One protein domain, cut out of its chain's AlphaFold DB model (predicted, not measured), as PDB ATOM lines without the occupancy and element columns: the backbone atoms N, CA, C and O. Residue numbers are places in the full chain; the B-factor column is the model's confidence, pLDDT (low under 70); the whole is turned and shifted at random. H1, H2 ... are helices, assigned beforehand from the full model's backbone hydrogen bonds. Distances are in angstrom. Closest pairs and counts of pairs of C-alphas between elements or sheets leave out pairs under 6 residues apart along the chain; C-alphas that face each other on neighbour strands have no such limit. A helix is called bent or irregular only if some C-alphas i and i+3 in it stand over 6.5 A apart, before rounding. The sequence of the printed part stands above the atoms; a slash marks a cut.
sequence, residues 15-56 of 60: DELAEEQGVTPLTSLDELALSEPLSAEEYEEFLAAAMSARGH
ATOM      1  N   ASP A  15     -37.761 -12.052  29.064       83.94
ATOM      2  CA  ASP A  15     -36.542 -12.801  28.753       83.94
ATOM      3  C   ASP A  15     -36.268 -13.882  29.809       83.94
ATOM      4  O   ASP A  15     -36.060 -15.043  29.468       83.94
ATOM      5  N   GLU A  16     -36.402 -13.550  31.099       86.19
ATOM      6  CA  GLU A  16     -36.304 -14.526  32.196       86.19
ATOM      7  C   GLU A  16     -37.364 -15.632  32.098       86.19
ATOM      8  O   GLU A  16     -37.139 -16.770  32.506       86.19
ATOM      9  N   LEU A  17     -38.561 -15.306  31.605       84.38
ATOM     10  CA  LEU A  17     -39.611 -16.298  31.360       84.38
ATOM     11  C   LEU A  17     -39.279 -17.183  30.158       84.38
ATOM     12  O   LEU A  17     -39.542 -18.383  30.197       84.38
ATOM     13  N   ALA A  18     -38.697 -16.609  29.109       82.81
ATOM     14  CA  ALA A  18     -38.308 -17.342  27.915       82.81
ATOM     15  C   ALA A  18     -37.182 -18.346  28.205       82.81
ATOM     16  O   ALA A  18     -37.285 -19.510  27.809       82.81
ATOM     17  N   GLU A  19     -36.169 -17.934  28.973       86.12
ATOM     18  CA  GLU A  19     -35.071 -18.799  29.417       86.12
ATOM     19  C   GLU A  19     -35.570 -19.987  30.250       86.12
ATOM     20  O   GLU A  19     -35.187 -21.126  29.988       86.12
ATOM     21  N   GLU A  20     -36.473 -19.760  31.210       86.88
ATOM     22  CA  GLU A  20     -37.041 -20.842  32.027       86.88
ATOM     23  C   GLU A  20     -37.881 -21.838  31.219       86.88
ATOM     24  O   GLU A  20     -37.871 -23.033  31.513       86.88
ATOM     25  N   GLN A  21     -38.622 -21.359  30.217       82.81
ATOM     26  CA  GLN A  21     -39.461 -22.204  29.360       82.81
ATOM     27  C   GLN A  21     -38.672 -22.833  28.200       82.81
ATOM     28  O   GLN A  21     -39.230 -23.626  27.442       82.81
ATOM     29  N   GLY A  22     -37.388 -22.490  28.040       86.12
ATOM     30  CA  GLY A  22     -36.553 -22.957  26.933       86.12
ATOM     31  C   GLY A  22     -37.038 -22.478  25.563       86.12
ATOM     32  O   GLY A  22     -36.821 -23.163  24.563       86.12
ATOM     33  N   VAL A  23     -37.720 -21.331  25.507       81.19
ATOM     34  CA  VAL A  23     -38.236 -20.746  24.263       81.19
ATOM     35  C   VAL A  23     -37.368 -19.571  23.841       81.19
ATOM     36  O   VAL A  23     -36.860 -18.820  24.666       81.19
ATOM     37  N   THR A  24     -37.192 -19.396  22.534       81.19
ATOM     38  CA  THR A  24     -36.520 -18.207  21.997       81.19
ATOM     39  C   THR A  24     -37.570 -17.119  21.766       81.19
ATOM     40  O   THR A  24     -38.539 -17.387  21.051       81.19
ATOM     41  N   PRO A  25     -37.432 -15.919  22.364       79.75
ATOM     42  CA  PRO A  25     -38.326 -14.804  22.080       79.75
ATOM     43  C   PRO A  25     -38.277 -14.434  20.599       79.75
ATOM     44  O   PRO A  25     -37.204 -14.396  20.000       79.75
ATOM     45  N   LEU A  26     -39.435 -14.116  20.029       79.12
ATOM     46  CA  LEU A  26     -39.515 -13.586  18.671       79.12
ATOM     47  C   LEU A  26     -39.003 -12.148  18.659       79.12
ATOM     48  O   LEU A  26     -39.423 -11.338  19.490       79.12
ATOM     49  N   THR A  27     -38.123 -11.818  17.714       79.25
ATOM     50  CA  THR A  27     -37.537 -10.469  17.631       79.25
ATOM     51  C   THR A  27     -38.297  -9.542  16.684       79.25
ATOM     52  O   THR A  27     -38.182  -8.319  16.779       79.25
ATOM     53  N   SER A  28     -39.135 -10.104  15.812       76.62
ATOM     54  CA  SER A  28     -39.971  -9.377  14.860       76.62
ATOM     55  C   SER A  28     -41.269 -10.127  14.547       76.62
ATOM     56  O   SER A  28     -41.362 -11.342  14.704       76.62
ATOM     57  N   LEU A  29     -42.290  -9.401  14.079       70.31
ATOM     58  CA  LEU A  29     -43.545 -10.020  13.632       70.31
ATOM     59  C   LEU A  29     -43.373 -10.801  12.321       70.31
ATOM     60  O   LEU A  29     -44.174 -11.684  12.043       70.31
ATOM     61  N   ASP A  30     -42.329 -10.519  11.541       69.88
ATOM     62  CA  ASP A  30     -42.031 -11.254  10.308       69.88
ATOM     63  C   ASP A  30     -41.558 -12.686  10.604       69.88
ATOM     64  O   ASP A  30     -41.734 -13.576   9.780       69.88
ATOM     65  N   GLU A  31     -41.043 -12.957  11.808       71.69
ATOM     66  CA  GLU A  31     -40.750 -14.323  12.272       71.69
ATOM     67  C   GLU A  31     -42.022 -15.139  12.556       71.69
ATOM     68  O   GLU A  31     -41.967 -16.365  12.612       71.69
ATOM     69  N   LEU A  32     -43.178 -14.475  12.697       67.50
ATOM     70  CA  LEU A  32     -44.492 -15.123  12.725       67.50
ATOM     71  C   LEU A  32     -45.038 -15.395  11.321       67.50
ATOM     72  O   LEU A  32     -46.125 -15.965  11.212       67.50
ATOM     73  N   ALA A  33     -44.346 -14.974  10.255       66.44
ATOM     74  CA  ALA A  33     -44.723 -15.325   8.894       66.44
ATOM     75  C   ALA A  33     -44.469 -16.823   8.695       66.44
ATOM     76  O   ALA A  33     -43.402 -17.263   8.268       66.44
ATOM     77  N   LEU A  34     -45.473 -17.603   9.085       61.22
ATOM     78  CA  LEU A  34     -45.534 -19.041   8.927       61.22
ATOM     79  C   LEU A  34     -45.218 -19.393   7.471       61.22
ATOM     80  O   LEU A  34     -45.816 -18.875   6.527       61.22
ATOM     81  N   SER A  35     -44.230 -20.265   7.317       62.31
ATOM     82  CA  SER A  35     -43.929 -20.974   6.085       62.31
ATOM     83  C   SER A  35     -45.188 -21.658   5.550       62.31
ATOM     84  O   SER A  35     -45.734 -22.516   6.235       62.31
ATOM     85  N   GLU A  36     -45.571 -21.299   4.322       60.47
ATOM     86  CA  GLU A  36     -46.667 -21.875   3.529       60.47
ATOM     87  C   GLU A  36     -48.088 -21.776   4.126       60.47
ATOM     88  O   GLU A  36     -48.279 -21.642   5.334       60.47
ATOM     89  N   PRO A  37     -49.131 -21.765   3.269       55.78
ATOM     90  CA  PRO A  37     -50.504 -21.694   3.748       55.78
ATOM     91  C   PRO A  37     -50.824 -22.942   4.576       55.78
ATOM     92  O   PRO A  37     -50.902 -24.043   4.032       55.78
ATOM     93  N   LEU A  38     -51.049 -22.742   5.880       63.41
ATOM     94  CA  LEU A  38     -51.760 -23.697   6.725       63.41
ATOM     95  C   LEU A  38     -53.030 -24.124   5.985       63.41
ATOM     96  O   LEU A  38     -53.735 -23.286   5.404       63.41
ATOM     97  N   SER A  39     -53.331 -25.420   5.993       78.12
ATOM     98  CA  SER A  39     -54.657 -25.869   5.580       78.12
ATOM     99  C   SER A  39     -55.720 -25.110   6.389       78.12
ATOM    100  O   SER A  39     -55.456 -24.617   7.487       78.12
ATOM    101  N   ALA A  40     -56.929 -24.966   5.840       79.06
ATOM    102  CA  ALA A  40     -57.982 -24.199   6.509       79.06
ATOM    103  C   ALA A  40     -58.233 -24.689   7.950       79.06
ATOM    104  O   ALA A  40     -58.426 -23.873   8.846       79.06
ATOM    105  N   GLU A  41     -58.140 -26.002   8.173       80.62
ATOM    106  CA  GLU A  41     -58.266 -26.632   9.490       80.62
ATOM    107  C   GLU A  41     -57.134 -26.216  10.446       80.62
ATOM    108  O   GLU A  41     -57.400 -25.796  11.571       80.62
ATOM    109  N   GLU A  42     -55.877 -26.233   9.995       76.56
ATOM    110  CA  GLU A  42     -54.728 -25.820  10.816       76.56
ATOM    111  C   GLU A  42     -54.755 -24.315  11.142       76.56
ATOM    112  O   GLU A  42     -54.340 -23.890  12.225       76.56
ATOM    113  N   TYR A  43     -55.276 -23.490  10.230       78.81
ATOM    114  CA  TYR A  43     -55.469 -22.061  10.475       78.81
ATOM    115  C   TYR A  43     -56.570 -21.795  11.512       78.81
ATOM    116  O   TYR A  43     -56.413 -20.932  12.382       78.81
ATOM    117  N   GLU A  44     -57.673 -22.544  11.459       81.88
ATOM    118  CA  GLU A  44     -58.744 -22.465  12.456       81.88
ATOM    119  C   GLU A  44     -58.260 -22.894  13.849       81.88
ATOM    120  O   GLU A  44     -58.546 -22.200  14.831       81.88
ATOM    121  N   GLU A  45     -57.467 -23.965  13.945       80.06
ATOM    122  CA  GLU A  45     -56.847 -24.391  15.207       80.06
ATOM    123  C   GLU A  45     -55.883 -23.338  15.761       80.06
ATOM    124  O   GLU A  45     -55.939 -23.013  16.953       80.06
ATOM    125  N   PHE A  46     -55.051 -22.738  14.906       78.25
ATOM    126  CA  PHE A  46     -54.163 -21.645  15.301       78.25
ATOM    127  C   PHE A  46     -54.947 -20.455  15.876       78.25
ATOM    128  O   PHE A  46     -54.631 -19.959  16.964       78.25
ATOM    129  N   LEU A  47     -56.006 -20.012  15.188       80.25
ATOM    130  CA  LEU A  47     -56.850 -18.911  15.661       80.25
ATOM    131  C   LEU A  47     -57.558 -19.251  16.978       80.25
ATOM    132  O   LEU A  47     -57.635 -18.401  17.873       80.25
ATOM    133  N   ALA A  48     -58.052 -20.480  17.126       80.75
ATOM    134  CA  ALA A  48     -58.694 -20.941  18.352       80.75
ATOM    135  C   ALA A  48     -57.720 -20.938  19.541       80.75
ATOM    136  O   ALA A  48     -58.076 -20.467  20.630       80.75
ATOM    137  N   ALA A  49     -56.480 -21.390  19.334       76.75
ATOM    138  CA  ALA A  49     -55.427 -21.371  20.346       76.75
ATOM    139  C   ALA A  49     -55.050 -19.934  20.749       76.75
ATOM    140  O   ALA A  49     -55.038 -19.605  21.941       76.75
ATOM    141  N   ALA A  50     -54.837 -19.050  19.768       76.00
ATOM    142  CA  ALA A  50     -54.488 -17.649  20.004       76.00
ATOM    143  C   ALA A  50     -55.582 -16.896  20.785       76.00
ATOM    144  O   ALA A  50     -55.298 -16.148  21.724       76.00
ATOM    145  N   MET A  51     -56.855 -17.119  20.447       76.19
ATOM    146  CA  MET A  51     -57.985 -16.471  21.122       76.19
ATOM    147  C   MET A  51     -58.247 -17.037  22.525       76.19
ATOM    148  O   MET A  51     -58.629 -16.284  23.426       76.19
ATOM    149  N   SER A  52     -57.999 -18.330  22.745       72.25
ATOM    150  CA  SER A  52     -58.180 -18.982  24.052       72.25
ATOM    151  C   SER A  52     -57.172 -18.498  25.101       72.25
ATOM    152  O   SER A  52     -57.526 -18.343  26.276       72.25
ATOM    153  N   ALA A  53     -55.948 -18.158  24.688       59.84
ATOM    154  CA  ALA A  53     -54.928 -17.582  25.568       59.84
ATOM    155  C   ALA A  53     -55.366 -16.239  26.197       59.84
ATOM    156  O   ALA A  53     -55.045 -15.943  27.349       59.84
ATOM    157  N   ARG A  54     -56.201 -15.456  25.497       55.53
ATOM    158  CA  ARG A  54     -56.729 -14.163  25.976       55.53
ATOM    159  C   ARG A  54     -57.740 -14.298  27.125       55.53
ATOM    160  O   ARG A  54     -57.935 -13.355  27.891       55.53
ATOM    161  N   GLY A  55     -58.388 -15.456  27.266       52.97
ATOM    162  CA  GLY A  55     -59.398 -15.709  28.301       52.97
ATOM    163  C   GLY A  55     -58.830 -15.835  29.721       52.97
ATOM    164  O   GLY A  55     -59.528 -15.525  30.685       52.97
ATOM    165  N   HIS A  56     -57.561 -16.226  29.861       49.94
ATOM    166  CA  HIS A  56     -56.928 -16.468  31.164       49.94
ATOM    167  C   HIS A  56     -56.362 -15.203  31.831       49.94
ATOM    168  O   HIS A  56     -56.124 -15.207  33.034       49.94
TER     169      HIS A  56
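Overview. This is residues 15 to 56 of the 60 residues of an uncharacterized protein of Candidatus Frankia californiensis (UniProt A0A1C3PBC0). The longest helix, H3, makes one side of an open, hook-like curve; from its first residue the chain traces back through a wide bow of links, with the single short turn of H2 along it, to the small helix H1 at the other tip of the hook. The middle is empty: the three helices touch nowhere, and residues 26 to 37, 39 to 45 and 47 to 56 stand free. The printed part has 42 residues with three named helices, in the order H1, H2, H3, and no named strand; the class is all helix. The whole is loose, with a radius of gyration of the C-alphas of 13.0 A, and the C-alphas span 35 by 26 by 15 A along their three main axes.

Along the chain. H3 holds residues 40 to 56 and measures 25.9 A from first to last C-alpha. It begins at C-alpha 40, at (-57.982, -24.199, 6.509), and ends at C-alpha 56, at (-56.928, -16.468, 31.164), where the printed part ends; along it z rises while x is nearly the same at both ends. H2 holds residues 29 to 32, Leu 29 to Leu 32. H1 holds residues 15 to 21, 9.9 A from first to last C-alpha, and begins at C-alpha 15, at (-36.542, -12.801, 28.753), where the printed part begins.

Arrangement. H3 touches no helix. H3 and H2 are apart, with no C-alpha of the one within 8 A of the other, though they follow each other in the chain. H3 and H1 are apart too, with no C-alpha of the one within 8 A of the other, and the same holds for H1 and H2. H3 is neither bent nor irregular, but only just: C-alphas 53 and 56 are 6.0 A apart. Each O i to N i+4 pair inside H1 is within hydrogen-bond range, while in H3 10 of 13 are. H2, with 4 residues, is too short for such a pair; its one O i to N i+3 pair, O of Leu 29 and N of Leu 32, is within range.

Size, cuts and confidence. The two C-alphas farthest apart are those of Glu 16 and Ala 40, at 35.0 A, while those of Asp 15 and His 56, the first and last printed, are 20.9 A apart. The printed part runs from residue 15 to residue 56 without a cut, within a full chain of 60 residues. The links H1 to H2 and H2 to H3 are short, with 7 residues each. The mean pLDDT of the printed part is 74.3; residue 30, residues 32 to 38 and residues 53 to 56 are under 70.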